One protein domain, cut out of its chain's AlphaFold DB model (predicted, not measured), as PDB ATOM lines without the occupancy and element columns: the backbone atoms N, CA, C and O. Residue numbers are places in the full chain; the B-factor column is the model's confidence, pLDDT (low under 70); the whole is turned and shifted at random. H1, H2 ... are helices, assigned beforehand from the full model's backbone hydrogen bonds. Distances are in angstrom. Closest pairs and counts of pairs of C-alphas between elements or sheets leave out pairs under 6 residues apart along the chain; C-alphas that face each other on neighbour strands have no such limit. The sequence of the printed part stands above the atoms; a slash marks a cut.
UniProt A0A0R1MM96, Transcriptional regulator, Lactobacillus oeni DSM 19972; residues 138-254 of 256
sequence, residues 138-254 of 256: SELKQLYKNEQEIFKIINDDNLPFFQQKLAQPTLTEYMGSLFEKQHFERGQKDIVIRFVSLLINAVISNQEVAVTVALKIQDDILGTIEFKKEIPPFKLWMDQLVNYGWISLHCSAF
ATOM      1  N   SER A 138      -8.262 -19.880  29.784       92.81
ATOM      2  CA  SER A 138      -8.917 -21.085  30.311       92.81
ATOM      3  C   SER A 138     -10.317 -20.767  30.822       92.81
ATOM      4  O   SER A 138     -11.271 -21.466  30.494       92.81
ATOM      5  N   GLU A 139     -10.442 -19.668  31.558       93.31
ATOM      6  CA  GLU A 139     -11.710 -19.169  32.078       93.31
ATOM      7  C   GLU A 139     -12.664 -18.793  30.940       93.31
ATOM      8  O   GLU A 139     -13.781 -19.300  30.888       93.31
ATOM      9  N   LEU A 140     -12.196 -18.032  29.943       93.00
ATOM     10  CA  LEU A 140     -13.004 -17.689  28.765       93.00
ATOM     11  C   LEU A 140     -13.469 -18.930  27.988       93.00
ATOM     12  O   LEU A 140     -14.602 -18.974  27.512       93.00
ATOM     13  N   LYS A 141     -12.620 -19.961  27.879       93.69
ATOM     14  CA  LYS A 141     -13.013 -21.241  27.272       93.69
ATOM     15  C   LYS A 141     -14.102 -21.945  28.075       93.69
ATOM     16  O   LYS A 141     -14.979 -22.546  27.464       93.69
ATOM     17  N   GLN A 142     -14.042 -21.900  29.403       94.75
ATOM     18  CA  GLN A 142     -15.066 -22.514  30.244       94.75
ATOM     19  C   GLN A 142     -16.397 -21.765  30.131       94.75
ATOM     20  O   GLN A 142     -17.420 -22.394  29.892       94.75
ATOM     21  N   LEU A 143     -16.371 -20.431  30.194       94.62
ATOM     22  CA  LEU A 143     -17.550 -19.580  30.001       94.62
ATOM     23  C   LEU A 143     -18.220 -19.821  28.640       94.62
ATOM     24  O   LEU A 143     -19.444 -19.900  28.544       94.62
ATOM     25  N   TYR A 144     -17.415 -19.977  27.585       94.06
ATOM     26  CA  TYR A 144     -17.912 -20.333  26.258       94.06
ATOM     27  C   TYR A 144     -18.531 -21.737  26.227       94.06
ATOM     28  O   TYR A 144     -19.596 -21.913  25.647       94.06
ATOM     29  N   LYS A 145     -17.906 -22.735  26.867       93.62
ATOM     30  CA  LYS A 145     -18.464 -24.095  26.953       93.62
ATOM     31  C   LYS A 145     -19.812 -24.120  27.671       93.62
ATOM     32  O   LYS A 145     -20.735 -24.725  27.140       93.62
ATOM     33  N   ASN A 146     -19.930 -23.432  28.808       92.25
ATOM     34  CA  ASN A 146     -21.190 -23.321  29.548       92.25
ATOM     35  C   ASN A 146     -22.298 -22.737  28.651       92.25
ATOM     36  O   ASN A 146     -23.399 -23.271  28.589       92.25
ATOM     37  N   GLU A 147     -21.976 -21.690  27.882       91.50
ATOM     38  CA  GLU A 147     -22.897 -21.089  26.908       91.50
ATOM     39  C   GLU A 147     -23.313 -22.080  25.802       91.50
ATOM     40  O   GLU A 147     -24.488 -22.160  25.459       91.50
ATOM     41  N   GLN A 148     -22.387 -22.888  25.275       90.88
ATOM     42  CA  GLN A 148     -22.724 -23.913  24.278       90.88
ATOM     43  C   GLN A 148     -23.614 -25.032  24.835       90.88
ATOM     44  O   GLN A 148     -24.394 -25.611  24.086       90.88
ATOM     45  N   GLU A 149     -23.507 -25.365  26.122       88.62
ATOM     46  CA  GLU A 149     -24.386 -26.359  26.750       88.62
ATOM     47  C   GLU A 149     -25.833 -25.865  26.832       88.62
ATOM     48  O   GLU A 149     -26.743 -26.639  26.546       88.62
ATOM     49  N   ILE A 150     -26.050 -24.577  27.115       87.31
ATOM     50  CA  ILE A 150     -27.389 -23.962  27.106       87.31
ATOM     51  C   ILE A 150     -28.054 -24.144  25.737       87.31
ATOM     52  O   ILE A 150     -29.204 -24.567  25.655       87.31
ATOM     53  N   PHE A 151     -27.318 -23.882  24.654       87.00
ATOM     54  CA  PHE A 151     -27.835 -24.031  23.290       87.00
ATOM     55  C   PHE A 151     -28.099 -25.484  22.882       87.00
ATOM     56  O   PHE A 151     -28.885 -25.726  21.974       87.00
ATOM     57  N   LYS A 152     -27.465 -26.461  23.534       84.12
ATOM     58  CA  LYS A 152     -27.787 -27.878  23.312       84.12
ATOM     59  C   LYS A 152     -29.086 -28.264  24.009       84.12
ATOM     60  O   LYS A 152     -29.924 -28.915  23.404       84.12
ATOM     61  N   ILE A 153     -29.249 -27.809  25.249       81.94
ATOM     62  CA  ILE A 153     -30.336 -28.214  26.149       81.94
ATOM     63  C   ILE A 153     -31.664 -27.529  25.818       81.94
ATOM     64  O   ILE A 153     -32.710 -28.005  26.247       81.94
ATOM     65  N   ILE A 154     -31.654 -26.448  25.026       77.56
ATOM     66  CA  ILE A 154     -32.892 -25.763  24.618       77.56
ATOM     67  C   ILE A 154     -33.916 -26.635  23.884       77.56
ATOM     68  O   ILE A 154     -35.058 -26.227  23.743       77.56
ATOM     69  N   ASN A 155     -33.524 -27.832  23.468       68.62
ATOM     70  CA  ASN A 155     -34.362 -28.760  22.714       68.62
ATOM     71  C   ASN A 155     -34.727 -30.003  23.536       68.62
ATOM     72  O   ASN A 155     -35.405 -30.887  23.043       68.62
ATOM     73  N   ASP A 156     -34.252 -30.110  24.781       71.88
ATOM     74  CA  ASP A 156     -34.509 -31.288  25.615       71.88
ATOM     75  C   ASP A 156     -35.826 -31.157  26.415       71.88
ATOM     76  O   ASP A 156     -36.052 -31.945  27.335       71.88
ATOM     77  N   ASP A 157     -36.647 -30.123  26.154       68.56
ATOM     78  CA  ASP A 157     -37.882 -29.749  26.880       68.56
ATOM     79  C   ASP A 157     -37.737 -29.701  28.421       68.56
ATOM     80  O   ASP A 157     -38.703 -29.658  29.187       68.56
ATOM     81  N   ASN A 158     -36.500 -29.671  28.920       77.56
ATOM     82  CA  ASN A 158     -36.183 -29.818  30.331       77.56
ATOM     83  C   ASN A 158     -35.894 -28.457  30.963       77.56
ATOM     84  O   ASN A 158     -34.742 -28.090  31.213       77.56
ATOM     85  N   LEU A 159     -36.965 -27.714  31.248       74.69
ATOM     86  CA  LEU A 159     -36.881 -26.381  31.845       74.69
ATOM     87  C   LEU A 159     -36.041 -26.339  33.145       74.69
ATOM     88  O   LEU A 159     -35.200 -25.446  33.257       74.69
ATOM     89  N   PRO A 160     -36.177 -27.274  34.111       80.38
ATOM     90  CA  PRO A 160     -35.327 -27.276  35.305       80.38
ATOM     91  C   PRO A 160     -33.832 -27.404  34.986       80.38
ATOM     92  O   PRO A 160     -33.003 -26.710  35.580       80.38
ATOM     93  N   PHE A 161     -33.474 -28.267  34.034       81.12
ATOM     94  CA  PHE A 161     -32.083 -28.463  33.632       81.12
ATOM     95  C   PHE A 161     -31.544 -27.268  32.840       81.12
ATOM     96  O   PHE A 161     -30.415 -26.826  33.060       81.12
ATOM     97  N   PHE A 162     -32.375 -26.677  31.987       80.69
ATOM     98  CA  PHE A 162     -32.060 -25.440  31.285       80.69
ATOM     99  C   PHE A 162     -31.802 -24.278  32.254       80.69
ATOM    100  O   PHE A 162     -30.776 -23.605  32.153       80.69
ATOM    101  N   GLN A 163     -32.667 -24.089  33.256       79.12
ATOM    102  CA  GLN A 163     -32.484 -23.081  34.307       79.12
ATOM    103  C   GLN A 163     -31.211 -23.327  35.124       79.12
ATOM    104  O   GLN A 163     -30.474 -22.387  35.424       79.12
ATOM    105  N   GLN A 164     -30.903 -24.589  35.437       84.00
ATOM    106  CA  GLN A 164     -29.660 -24.946  36.119       84.00
ATOM    107  C   GLN A 164     -28.425 -24.530  35.307       84.00
ATOM    108  O   GLN A 164     -27.432 -24.078  35.879       84.00
ATOM    109  N   LYS A 165     -28.468 -24.675  33.979       84.50
ATOM    110  CA  LYS A 165     -27.361 -24.289  33.095       84.50
ATOM    111  C   LYS A 165     -27.269 -22.790  32.880       84.50
ATOM    112  O   LYS A 165     -26.158 -22.274  32.855       84.50
ATOM    113  N   LEU A 166     -28.398 -22.087  32.818       81.12
ATOM    114  CA  LEU A 166     -28.424 -20.623  32.805       81.12
ATOM    115  C   LEU A 166     -27.829 -20.005  34.069       81.12
ATOM    116  O   LEU A 166     -27.204 -18.954  33.996       81.12
ATOM    117  N   ALA A 167     -27.968 -20.673  35.216       84.00
ATOM    118  CA  ALA A 167     -27.348 -20.225  36.459       84.00
ATOM    119  C   ALA A 167     -25.809 -20.317  36.440       84.00
ATOM    120  O   ALA A 167     -25.149 -19.741  37.311       84.00
ATOM    121  N   GLN A 168     -25.221 -21.043  35.481       88.81
ATOM    122  CA  GLN A 168     -23.772 -21.120  35.330       88.81
ATOM    123  C   GLN A 168     -23.236 -19.879  34.605       88.81
ATOM    124  O   GLN A 168     -23.832 -19.444  33.623       88.81
ATOM    125  N   PRO A 169     -22.064 -19.352  35.006       89.69
ATOM    126  CA  PRO A 169     -21.468 -18.206  34.332       89.69
ATOM    127  C   PRO A 169     -21.249 -18.476  32.842       89.69
ATOM    128  O   PRO A 169     -20.593 -19.457  32.470       89.69
ATOM    129  N   THR A 170     -21.765 -17.591  31.991       92.25
ATOM    130  CA  THR A 170     -21.629 -17.677  30.529       92.25
ATOM    131  C   THR A 170     -20.695 -16.604  29.983       92.25
ATOM    132  O   THR A 170     -20.385 -15.609  30.645       92.25
ATOM    133  N   LEU A 171     -20.245 -16.781  28.737       93.31
ATOM    134  CA  LEU A 171     -19.462 -15.753  28.051       93.31
ATOM    135  C   LEU A 171     -20.273 -14.460  27.878       93.31
ATOM    136  O   LEU A 171     -19.728 -13.371  28.062       93.31
ATOM    137  N   THR A 172     -21.567 -14.578  27.570       93.31
ATOM    138  CA  THR A 172     -22.489 -13.441  27.471       93.31
ATOM    139  C   THR A 172     -22.641 -12.706  28.801       93.31
ATOM    140  O   THR A 172     -22.473 -11.488  28.817       93.31
ATOM    141  N   GLU A 173     -22.864 -13.405  29.920       91.69
ATOM    142  CA  GLU A 173     -22.955 -12.774  31.251       91.69
ATOM    143  C   GLU A 173     -21.655 -12.055  31.626       91.69
ATOM    144  O   GLU A 173     -21.683 -10.920  32.109       91.69
ATOM    145  N   TYR A 174     -20.506 -12.674  31.340       93.75
ATOM    146  CA  TYR A 174     -19.194 -12.083  31.590       93.75
ATOM    147  C   TYR A 174     -18.976 -10.790  30.790       93.75
ATOM    148  O   TYR A 174     -18.601  -9.759  31.357       93.75
ATOM    149  N   MET A 175     -19.225 -10.830  29.478       92.69
ATOM    150  CA  MET A 175     -19.047  -9.680  28.586       92.69
ATOM    151  C   MET A 175     -20.055  -8.566  28.889       92.69
ATOM    152  O   MET A 175     -19.686  -7.392  28.917       92.69
ATOM    153  N   GLY A 176     -21.307  -8.920  29.170       91.81
ATOM    154  CA  GLY A 176     -22.346  -7.968  29.536       91.81
ATOM    155  C   GLY A 176     -22.078  -7.260  30.858       91.81
ATOM    156  O   GLY A 176     -22.071  -6.034  30.891       91.81
ATOM    157  N   SER A 177     -21.731  -8.005  31.913       91.31
ATOM    158  CA  SER A 177     -21.343  -7.430  33.214       91.31
ATOM    159  C   SER A 177     -20.126  -6.509  33.099       91.31
ATOM    160  O   SER A 177     -19.963  -5.535  33.836       91.31
ATOM    161  N   LEU A 178     -19.215  -6.821  32.178       90.50
ATOM    162  CA  LEU A 178     -18.057  -5.990  31.905       90.50
ATOM    163  C   LEU A 178     -18.454  -4.673  31.221       90.50
ATOM    164  O   LEU A 178     -17.945  -3.622  31.608       90.50
ATOM    165  N   PHE A 179     -19.355  -4.713  30.237       88.75
ATOM    166  CA  PHE A 179     -19.888  -3.516  29.584       88.75
ATOM    167  C   PHE A 179     -20.747  -2.671  30.520       88.75
ATOM    168  O   PHE A 179     -20.617  -1.449  30.509       88.75
ATOM    169  N   GLU A 180     -21.539  -3.299  31.383       87.62
ATOM    170  CA  GLU A 180     -22.287  -2.644  32.455       87.62
ATOM    171  C   GLU A 180     -21.356  -1.847  33.380       87.62
ATOM    172  O   GLU A 180     -21.545  -0.646  33.563       87.62
ATOM    173  N   LYS A 181     -20.264  -2.460  33.864       87.44
ATOM    174  CA  LYS A 181     -19.245  -1.785  34.698       87.44
ATOM    175  C   LYS A 181     -18.557  -0.600  34.014       87.44
ATOM    176  O   LYS A 181     -17.981   0.243  34.697       87.44
ATOM    177  N   GLN A 182     -18.540  -0.567  32.681       81.94
ATOM    178  CA  GLN A 182     -17.976   0.538  31.901       81.94
ATOM    179  C   GLN A 182     -19.044   1.510  31.380       81.94
ATOM    180  O   GLN A 182     -18.692   2.454  30.677       81.94
ATOM    181  N   HIS A 183     -20.321   1.305  31.722       79.50
ATOM    182  CA  HIS A 183     -21.462   2.075  31.220       79.50
ATOM    183  C   HIS A 183     -21.584   2.067  29.683       79.50
ATOM    184  O   HIS A 183     -22.001   3.041  29.061       79.50
ATOM    185  N   PHE A 184     -21.225   0.951  29.043       82.56
ATOM    186  CA  PHE A 184     -21.351   0.762  27.596       82.56
ATOM    187  C   PHE A 184     -22.715   0.168  27.240       82.56
ATOM    188  O   PHE A 184     -22.829  -1.007  26.897       82.56
ATOM    189  N   GLU A 185     -23.766   0.982  27.314       82.31
ATOM    190  CA  GLU A 185     -25.156   0.568  27.053       82.31
ATOM    191  C   GLU A 185     -25.354  -0.090  25.681       82.31
ATOM    192  O   GLU A 185     -25.968  -1.153  25.587       82.31
ATOM    193  N   ARG A 186     -24.773   0.477  24.613       82.19
ATOM    194  CA  ARG A 186     -24.836  -0.138  23.277       82.19
ATOM    195  C   ARG A 186     -24.174  -1.516  23.253       82.19
ATOM    196  O   ARG A 186     -24.747  -2.451  22.710       82.19
ATOM    197  N   GLY A 187     -23.024  -1.662  23.913       86.12
ATOM    198  CA  GLY A 187     -22.337  -2.948  24.036       86.12
ATOM    199  C   GLY A 187     -23.170  -3.992  24.786       86.12
ATOM    200  O   GLY A 187     -23.174  -5.158  24.398       86.12
ATOM    201  N   GLN A 188     -23.915  -3.577  25.819       89.12
ATOM    202  CA  GLN A 188     -24.865  -4.450  26.521       89.12
ATOM    203  C   GLN A 188     -26.003  -4.913  25.596       89.12
ATOM    204  O   GLN A 188     -26.338  -6.093  25.596       89.12
ATOM    205  N   LYS A 189     -26.562  -4.024  24.762       89.50
ATOM    206  CA  LYS A 189     -27.557  -4.408  23.742       89.50
ATOM    207  C   LYS A 189     -26.975  -5.399  22.732       89.50
ATOM    208  O   LYS A 189     -27.552  -6.460  22.516       89.50
ATOM    209  N   ASP A 190     -25.807  -5.097  22.171       90.50
ATOM    210  CA  ASP A 190     -25.185  -5.919  21.128       90.50
ATOM    211  C   ASP A 190     -24.848  -7.342  21.621       90.50
ATOM    212  O   ASP A 190     -25.045  -8.317  20.891       90.50
ATOM    213  N   ILE A 191     -24.381  -7.495  22.869       92.75
ATOM    214  CA  ILE A 191     -24.056  -8.824  23.412       92.75
ATOM    215  C   ILE A 191     -25.312  -9.672  23.666       92.75
ATOM    216  O   ILE A 191     -25.290 -10.881  23.431       92.75
ATOM    217  N   VAL A 192     -26.419  -9.048  24.079       90.94
ATOM    218  CA  VAL A 192     -27.711  -9.727  24.250       90.94
ATOM    219  C   VAL A 192     -28.283 -10.134  22.892       90.94
ATOM    220  O   VAL A 192     -28.695 -11.280  22.728       90.94
ATOM    221  N   ILE A 193     -28.238  -9.243  21.895       91.62
ATOM    222  CA  ILE A 193     -28.660  -9.538  20.514       91.62
ATOM    223  C   ILE A 193     -27.896 -10.747  19.963       91.62
ATOM    224  O   ILE A 193     -28.504 -11.656  19.389       91.62
ATOM    225  N   ARG A 194     -26.571 -10.803  20.178       94.25
ATOM    226  CA  ARG A 194     -25.748 -11.969  19.818       94.25
ATOM    227  C   ARG A 194     -26.282 -13.237  20.477       94.25
ATOM    228  O   ARG A 194     -26.446 -14.241  19.791       94.25
ATOM    229  N   PHE A 195     -26.508 -13.215  21.790       91.44
ATOM    230  CA  PHE A 195     -26.961 -14.406  22.503       91.44
ATOM    231  C   PHE A 195     -28.317 -14.893  21.994       91.44
ATOM    232  O   PHE A 195     -28.450 -16.073  21.688       91.44
ATOM    233  N   VAL A 196     -29.296 -13.996  21.845       89.94
ATOM    234  CA  VAL A 196     -30.631 -14.337  21.325       89.94
ATOM    235  C   VAL A 196     -30.527 -14.930  19.922       89.94
ATOM    236  O   VAL A 196     -31.143 -15.952  19.643       89.94
ATOM    237  N   SER A 197     -29.691 -14.354  19.057       91.12
ATOM    238  CA  SER A 197     -29.481 -14.878  17.701       91.12
ATOM    239  C   SER A 197     -28.913 -16.302  17.715       91.12
ATOM    240  O   SER A 197     -29.334 -17.143  16.926       91.12
ATOM    241  N   LEU A 198     -27.980 -16.600  18.628       90.75
ATOM    242  CA  LEU A 198     -27.430 -17.950  18.791       90.75
ATOM    243  C   LEU A 198     -28.456 -18.927  19.374       90.75
ATOM    244  O   LEU A 198     -28.532 -20.064  18.914       90.75
ATOM    245  N   LEU A 199     -29.257 -18.472  20.339       87.12
ATOM    246  CA  LEU A 199     -30.332 -19.246  20.954       87.12
ATOM    247  C   LEU A 199     -31.361 -19.687  19.905       87.12
ATOM    248  O   LEU A 199     -31.657 -20.871  19.786       87.12
ATOM    249  N   ILE A 200     -31.848 -18.742  19.099       87.81
ATOM    250  CA  ILE A 200     -32.822 -19.004  18.035       87.81
ATOM    251  C   ILE A 200     -32.223 -19.898  16.949       87.81
ATOM    252  O   ILE A 200     -32.879 -20.828  16.488       87.81
ATOM    253  N   ASN A 201     -30.960 -19.679  16.576       88.88
ATOM    254  CA  ASN A 201     -30.284 -20.541  15.610       88.88
ATOM    255  C   ASN A 201     -30.168 -21.993  16.103       88.88
ATOM    256  O   ASN A 201     -30.313 -22.922  15.309       88.88
ATOM    257  N   ALA A 202     -29.921 -22.198  17.401       85.88
ATOM    258  CA  ALA A 202     -29.898 -23.534  17.989       85.88
ATOM    259  C   ALA A 202     -31.266 -24.217  17.879       85.88
ATOM    260  O   ALA A 202     -31.335 -25.367  17.466       85.88
ATOM    261  N   VAL A 203     -32.346 -23.482  18.140       83.44
ATOM    262  CA  VAL A 203     -33.717 -24.002  18.052       83.44
ATOM    263  C   VAL A 203     -34.100 -24.350  16.611       83.44
ATOM    264  O   VAL A 203     -34.593 -25.441  16.344       83.44
ATOM    265  N   ILE A 204     -33.796 -23.465  15.654       84.69
ATOM    266  CA  ILE A 204     -34.027 -23.711  14.220       84.69
ATOM    267  C   ILE A 204     -33.287 -24.971  13.749       84.69
ATOM    268  O   ILE A 204     -33.821 -25.749  12.958       84.69
ATOM    269  N   SER A 205     -32.061 -25.181  14.231       82.06
ATOM    270  CA  SER A 205     -31.210 -26.292  13.787       82.06
ATOM    271  C   SER A 205     -31.755 -27.671  14.172       82.06
ATOM    272  O   SER A 205     -31.425 -28.643  13.495       82.06
ATOM    273  N   ASN A 206     -32.594 -27.767  15.208       71.56
ATOM    274  CA  ASN A 206     -33.135 -29.038  15.702       71.56
ATOM    275  C   ASN A 206     -34.531 -29.389  15.156       71.56
ATOM    276  O   ASN A 206     -35.062 -30.438  15.492       71.56
ATOM    277  N   GLN A 207     -35.084 -28.573  14.247       65.69
ATOM    278  CA  GLN A 207     -36.273 -28.861  13.419       65.69
ATOM    279  C   GLN A 207     -37.619 -29.082  14.142       65.69
ATOM    280  O   GLN A 207     -38.617 -29.318  13.466       65.69
ATOM    281  N   GLU A 208     -37.694 -28.950  15.466       70.50
ATOM    282  CA  GLU A 208     -38.953 -29.109  16.218       70.50
ATOM    283  C   GLU A 208     -39.872 -27.881  16.132       70.50
ATOM    284  O   GLU A 208     -41.094 -28.008  16.158       70.50
ATOM    285  N   VAL A 209     -39.298 -26.686  15.966       76.12
ATOM    286  CA  VAL A 209     -40.046 -25.429  15.834       76.12
ATOM    287  C   VAL A 209     -39.991 -24.939  14.391       76.12
ATOM    288  O   VAL A 209     -38.922 -24.854  13.782       76.12
ATOM    289  N   ALA A 210     -41.143 -24.547  13.840       83.56
ATOM    290  CA  ALA A 210     -41.209 -23.939  12.516       83.56
ATOM    291  C   ALA A 210     -40.322 -22.683  12.444       83.56
ATOM    292  O   ALA A 210     -40.429 -21.773  13.267       83.56
ATOM    293  N   VAL A 211     -39.480 -22.596  11.409       86.19
ATOM    294  CA  VAL A 211     -38.514 -21.494  11.235       86.19
ATOM    295  C   VAL A 211     -39.189 -20.120  11.297       86.19
ATOM    296  O   VAL A 211     -38.661 -19.193  11.903       86.19
ATOM    297  N   THR A 212     -40.383 -19.985  10.722       86.31
ATOM    298  CA  THR A 212     -41.163 -18.739  10.737       86.31
ATOM    299  C   THR A 212     -41.567 -18.309  12.148       86.31
ATOM    300  O   THR A 212     -41.540 -17.117  12.451       86.31
ATOM    301  N   VAL A 213     -41.899 -19.260  13.021       84.88
ATOM    302  CA  VAL A 213     -42.230 -19.010  14.431       84.88
ATOM    303  C   VAL A 213     -40.981 -18.573  15.191       84.88
ATOM    304  O   VAL A 213     -41.010 -17.556  15.882       84.88
ATOM    305  N   ALA A 214     -39.866 -19.281  15.004       85.62
ATOM    306  CA  ALA A 214     -38.597 -18.951  15.648       85.62
ATOM    307  C   ALA A 214     -38.093 -17.545  15.255       85.62
ATOM    308  O   ALA A 214     -37.688 -16.767  16.118       85.62
ATOM    309  N   LEU A 215     -38.188 -17.183  13.970       88.69
ATOM    310  CA  LEU A 215     -37.822 -15.848  13.483       88.69
ATOM    311  C   LEU A 215     -38.758 -14.751  13.998       88.69
ATOM    312  O   LEU A 215     -38.291 -13.659  14.306       88.69
ATOM    313  N   LYS A 216     -40.059 -15.029  14.135       88.19
ATOM    314  CA  LYS A 216     -41.003 -14.072  14.728       88.19
ATOM    315  C   LYS A 216     -40.664 -13.792  16.192       88.19
ATOM    316  O   LYS A 216     -40.596 -12.639  16.593       88.19
ATOM    317  N   ILE A 217     -40.386 -14.838  16.970       86.50
ATOM    318  CA  ILE A 217     -39.965 -14.699  18.371       86.50
ATOM    319  C   ILE A 217     -38.648 -13.920  18.462       86.50
ATOM    320  O   ILE A 217     -38.488 -13.082  19.348       86.50
ATOM    321  N   GLN A 218     -37.712 -14.164  17.540       89.88
ATOM    322  CA  GLN A 218     -36.488 -13.374  17.451       89.88
ATOM    323  C   GLN A 218     -36.791 -11.891  17.214       89.88
ATOM    324  O   GLN A 218     -36.257 -11.061  17.942       89.88
ATOM    325  N   ASP A 219     -37.638 -11.562  16.238       88.44
ATOM    326  CA  ASP A 219     -38.019 -10.180  15.917       88.44
ATOM    327  C   ASP A 219     -38.669  -9.473  17.116       88.44
ATOM    328  O   ASP A 219     -38.229  -8.390  17.509       88.44
ATOM    329  N   ASP A 220     -39.614 -10.140  17.787       86.44
ATOM    330  CA  ASP A 220     -40.267  -9.627  18.994       86.44
ATOM    331  C   ASP A 220     -39.232  -9.320  20.095       86.44
ATOM    332  O   ASP A 220     -39.206  -8.220  20.660       86.44
ATOM    333  N   ILE A 221     -38.310 -10.255  20.368       88.38
ATOM    334  CA  ILE A 221     -37.244 -10.062  21.362       88.38
ATOM    335  C   ILE A 221     -36.316  -8.909  20.959       88.38
ATOM    336  O   ILE A 221     -36.000  -8.059  21.796       88.38
ATOM    337  N   LEU A 222     -35.890  -8.841  19.697       89.00
ATOM    338  CA  LEU A 222     -35.022  -7.771  19.202       89.00
ATOM    339  C   LEU A 222     -35.692  -6.402  19.327       89.00
ATOM    340  O   LEU A 222     -35.048  -5.459  19.793       89.00
ATOM    341  N   GLY A 223     -36.989  -6.306  19.027       82.38
ATOM    342  CA  GLY A 223     -37.783  -5.105  19.262       82.38
ATOM    343  C   GLY A 223     -37.740  -4.671  20.729       82.38
ATOM    344  O   GLY A 223     -37.459  -3.505  21.027       82.38
ATOM    345  N   THR A 224     -37.922  -5.603  21.674       85.94
ATOM    346  CA  THR A 224     -37.841  -5.268  23.109       85.94
ATOM    347  C   THR A 224     -36.458  -4.785  23.543       85.94
ATOM    348  O   THR A 224     -36.368  -3.947  24.440       85.94
ATOM    349  N   ILE A 225     -35.383  -5.285  22.925       85.88
ATOM    350  CA  ILE A 225     -34.005  -4.874  23.224       85.88
ATOM    351  C   ILE A 225     -33.721  -3.480  22.653       85.88
ATOM    352  O   ILE A 225     -33.187  -2.618  23.358       85.88
ATOM    353  N   GLU A 226     -34.083  -3.246  21.390       82.25
ATOM    354  CA  GLU A 226     -33.786  -2.004  20.675       82.25
ATOM    355  C   GLU A 226     -34.476  -0.814  21.349       82.25
ATOM    356  O   GLU A 226     -33.818   0.162  21.726       82.25
ATOM    357  N   PHE A 227     -35.777  -0.941  21.627       80.50
ATOM    358  CA  PHE A 227     -36.589   0.134  22.200       80.50
ATOM    359  C   PHE A 227     -36.470   0.275  23.724       80.50
ATOM    360  O   PHE A 227     -37.091   1.169  24.311       80.50
ATOM    361  N   LYS A 228     -35.651  -0.551  24.391       79.62
ATOM    362  CA  LYS A 228     -35.413  -0.429  25.833       79.62
ATOM    363  C   LYS A 228     -34.662   0.872  26.136       79.62
ATOM    364  O   LYS A 228     -33.517   1.040  25.706       79.62
ATOM    365  N   LYS A 229     -35.321   1.789  26.856       75.06
ATOM    366  CA  LYS A 229     -34.756   3.086  27.279       75.06
ATOM    367  C   LYS A 229     -33.861   2.964  28.508       75.06
ATOM    368  O   LYS A 229     -32.842   3.634  28.574       75.06
ATOM    369  N   GLU A 230     -34.232   2.095  29.443       79.81
ATOM    370  CA  GLU A 230     -33.485   1.838  30.674       79.81
ATOM    371  C   GLU A 230     -33.059   0.373  30.701       79.81
ATOM    372  O   GLU A 230     -33.895  -0.535  30.655       79.81
ATOM    373  N   ILE A 231     -31.745   0.148  30.718       82.81
ATOM    374  CA  ILE A 231     -31.160  -1.192  30.734       82.81
ATOM    375  C   ILE A 231     -31.119  -1.675  32.194       82.81
ATOM    376  O   ILE A 231     -30.445  -1.043  33.010       82.81
ATOM    377  N   PRO A 232     -31.841  -2.756  32.555       84.06
ATOM    378  CA  PRO A 232     -31.778  -3.311  33.902       84.06
ATOM    379  C   PRO A 232     -30.424  -3.993  34.142       84.06
ATOM    380  O   PRO A 232     -29.691  -4.227  33.177       84.06
ATOM    381  N   PRO A 233     -30.101  -4.370  35.396       88.06
ATOM    382  CA  PRO A 233     -28.866  -5.081  35.691       88.06
ATOM    383  C   PRO A 233     -28.658  -6.266  34.751       88.06
ATOM    384  O   PRO A 233     -29.585  -7.060  34.559       88.06
ATOM    385  N   PHE A 234     -27.464  -6.382  34.160       87.88
ATOM    386  CA  PHE A 234     -27.265  -7.218  32.967       87.88
ATOM    387  C   PHE A 234     -27.731  -8.666  33.174       87.88
ATOM    388  O   PHE A 234     -28.423  -9.234  32.331       87.88
ATOM    389  N   LYS A 235     -27.406  -9.244  34.334       85.62
ATOM    390  CA  LYS A 235     -27.818 -10.601  34.711       85.62
ATOM    391  C   LYS A 235     -29.340 -10.770  34.732       85.62
ATOM    392  O   LYS A 235     -29.863 -11.691  34.119       85.62
ATOM    393  N   LEU A 236     -30.050  -9.849  35.383       85.00
ATOM    394  CA  LEU A 236     -31.512  -9.887  35.456       85.00
ATOM    395  C   LEU A 236     -32.134  -9.742  34.065       85.00
ATOM    396  O   LEU A 236     -33.116 -10.407  33.745       85.00
ATOM    397  N   TRP A 237     -31.559  -8.870  33.236       87.12
ATOM    398  CA  TRP A 237     -32.025  -8.680  31.870       87.12
ATOM    399  C   TRP A 237     -31.892  -9.957  31.042       87.12
ATOM    400  O   TRP A 237     -32.823 -10.344  30.333       87.12
ATOM    401  N   MET A 238     -30.743 -10.614  31.175       85.62
ATOM    402  CA  MET A 238     -30.438 -11.871  30.522       85.62
ATOM    403  C   MET A 238     -31.440 -12.958  30.929       85.62
ATOM    404  O   MET A 238     -32.087 -13.548  30.065       85.62
ATOM    405  N   ASP A 239     -31.655 -13.148  32.231       82.38
ATOM    406  CA  ASP A 239     -32.595 -14.145  32.755       82.38
ATOM    407  C   ASP A 239     -34.026 -13.909  32.245       82.38
ATOM    408  O   ASP A 239     -34.718 -14.851  31.857       82.38
ATOM    409  N   GLN A 240     -34.480 -12.653  32.192       84.00
ATOM    410  CA  GLN A 240     -35.809 -12.308  31.669       84.00
ATOM    411  C   GLN A 240     -35.968 -12.687  30.196       84.00
ATOM    412  O   GLN A 240     -36.971 -13.294  29.819       84.00
ATOM    413  N   LEU A 241     -34.988 -12.334  29.363       83.75
ATOM    414  CA  LEU A 241     -35.054 -12.574  27.923       83.75
ATOM    415  C   LEU A 241     -34.979 -14.054  27.582       83.75
ATOM    416  O   LEU A 241     -35.698 -14.512  26.697       83.75
ATOM    417  N   VAL A 242     -34.142 -14.809  28.291       78.00
ATOM    418  CA  VAL A 242     -34.021 -16.240  28.029       78.00
ATOM    419  C   VAL A 242     -35.255 -17.002  28.496       78.00
ATOM    420  O   VAL A 242     -35.735 -17.863  27.763       78.00
ATOM    421  N   ASN A 243     -35.818 -16.660  29.658       78.44
ATOM    422  CA  ASN A 243     -37.073 -17.263  30.103       78.44
ATOM    423  C   ASN A 243     -38.224 -16.938  29.142       78.44
ATOM    424  O   ASN A 243     -38.996 -17.828  28.795       78.44
ATOM    425  N   TYR A 244     -38.313 -15.692  28.664       80.25
ATOM    426  CA  TYR A 244     -39.293 -15.316  27.646       80.25
ATOM    427  C   TYR A 244     -39.092 -16.107  26.346       80.25
ATOM    428  O   TYR A 244     -40.047 -16.675  25.828       80.25
ATOM    429  N   GLY A 245     -37.854 -16.197  25.849       77.12
ATOM    430  CA  GLY A 245     -37.527 -16.962  24.647       77.12
ATOM    431  C   GLY A 245     -37.896 -18.439  24.779       77.12
ATOM    432  O   GLY A 245     -38.565 -18.972  23.902       77.12
ATOM    433  N   TRP A 246     -37.538 -19.078  25.898       77.25
ATOM    434  CA  TRP A 246     -37.904 -20.469  26.172       77.25
ATOM    435  C   TRP A 246     -39.422 -20.667  26.166       77.25
ATOM    436  O   TRP A 246     -39.916 -21.514  25.424       77.25
ATOM    437  N   ILE A 247     -40.160 -19.878  26.960       74.19
ATOM    438  CA  ILE A 247     -41.623 -19.984  27.067       74.19
ATOM    439  C   ILE A 247     -42.269 -19.785  25.698       74.19
ATOM    440  O   ILE A 247     -43.094 -20.597  25.291       74.19
ATOM    441  N   SER A 248     -41.873 -18.747  24.962       75.00
ATOM    442  CA  SER A 248     -42.428 -18.470  23.640       75.00
ATOM    443  C   SER A 248     -42.168 -19.614  22.666       75.00
ATOM    444  O   SER A 248     -43.078 -19.995  21.940       75.00
ATOM    445  N   LEU A 249     -40.977 -20.212  22.661       74.25
ATOM    446  CA  LEU A 249     -40.658 -21.321  21.756       74.25
ATOM    447  C   LEU A 249     -41.447 -22.593  22.089       74.25
ATOM    448  O   LEU A 249     -42.032 -23.200  21.195       74.25
ATOM    449  N   HIS A 250     -41.534 -22.940  23.372       71.50
ATOM    450  CA  HIS A 250     -42.152 -24.188  23.819       71.50
ATOM    451  C   HIS A 250     -43.680 -24.097  23.883       71.50
ATOM    452  O   HIS A 250     -44.359 -25.077  23.617       71.50
ATOM    453  N   CYS A 251     -44.262 -22.926  24.161       65.38
ATOM    454  CA  CYS A 251     -45.715 -22.741  24.086       65.38
ATOM    455  C   CYS A 251     -46.220 -22.595  22.643       65.38
ATOM    456  O   CYS A 251     -47.362 -22.957  22.367       65.38
ATOM    457  N   SER A 252     -45.394 -22.096  21.715       58.00
ATOM    458  CA  SER A 252     -45.777 -21.999  20.298       58.00
ATOM    459  C   SER A 252     -45.817 -23.359  19.606       58.00
ATOM    460  O   SER A 252     -46.642 -23.548  18.719       58.00
ATOM    461  N   ALA A 253     -44.977 -24.308  20.037       53.84
ATOM    462  CA  ALA A 253     -44.971 -25.680  19.530       53.84
ATOM    463  C   ALA A 253     -46.268 -26.458  19.847       53.84
ATOM    464  O   ALA A 253     -46.593 -27.411  19.150       53.84
ATOM    465  N   PHE A 254     -47.048 -26.032  20.852       42.16
ATOM    466  CA  PHE A 254     -48.354 -26.624  21.189       42.16
ATOM    467  C   PHE A 254     -49.534 -26.050  20.385       42.16
ATOM    468  O   PHE A 254     -50.652 -26.552  20.506       42.16
TER     469      PHE A 254
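AT A GLANCE: This is residues 138 to 254 of the 256 residues of the protein "Transcriptional regulator" of Lactobacillus oeni DSM 19972 (UniProt A0A0R1MM96). Three long helices, H4, H5 and H6, run up and down with their centres in a triangle, and the shorter H3 continues the same bundle beside H4. A helical hairpin of H1 and H2 covers another side, with H1 slanting past the beginning of H3 and the last part of H4. The printed part has 117 residues with six named helices, H1 to H6 in chain order, and no named strand; the class is all helix. It is compact, with a radius of gyration of the C-alphas of 13.8 A and spans of 41 by 35 by 20 A.

IN THESE COORDINATES: H1 takes residues 138 to 153, 23.0 A long, and begins at C-alpha 138 at (-8.917, -21.085, 30.311). H2 is residues 159 to 166 and H3 residues 171 to 181. H4, the longest, is residues 185 to 205, 30.6 A from C-alpha 185 at (-25.156, 0.568, 27.053) to C-alpha 205. H5 is residues 211 to 226, 22.2 A. H6 is residues 234 to 252, 26.9 A, ending at C-alpha 252 at (-45.777, -21.999, 20.298).

HOW THE PARTS SIT: H4 is the hub, touching H1, H3, H5 and H6. H3, H4, H5 and H6 form an up and down bundle, each helix running against the one before it. H3 and H4 are a hairpin at a shallow tilt of 15 degrees, with closest C-alphas those of Gly 176 and Gln 188, 5.3 A apart. H4 and H5 are a hairpin at 9 degrees, also shallow; the closest C-alphas, of Ile 204 and Val 211, are 5.8 A apart. H5 and H6 are a hairpin at a shallow tilt of 27 degrees, closest at the C-alphas of Ala 214 and Leu 249, 6.9 A. H4 and H6 only just touch, with 3 pairs of C-alphas within 8 A, closest at Val 192 and Met 238, 7.2 A. H6 touches H3 with residues 234 to 238 alone, at a steep tilt of 41 degrees; the closest C-alphas, of Ser 177 and Phe 234, are 5.9 A apart. H1 touches H3 with residues 140 to 147 alone, at a steep tilt of 62 degrees; the C-alphas of Leu 143 and Leu 171, the closest, are 4.7 A apart. H1 touches H4 with residues 151 to 152 alone, closest at the C-alphas of Phe 151 and Ala 202, 5.7 A. H1 and H2 are a hairpin at a shallow tilt of 18 degrees, closest at the C-alphas of Ile 150 and Lys 165, 6.0 A. H2 is close to H6 but not clearly touching, and it is apart from H3, H4 and H5. In H1, H2, H3, H4, H5 and H6 every O i to N i+4 pair is within hydrogen-bond range.

THE WHOLE: The two C-alphas farthest apart, of Gln 182 and Phe 254, are 42.1 A apart. The printed part has no cut and no long link; the link from H5 to H6 is short and the other four are tight. The mean pLDDT of the printed part is 84.0, and residues 155, 157, 207 and 251 to 254 are under 70.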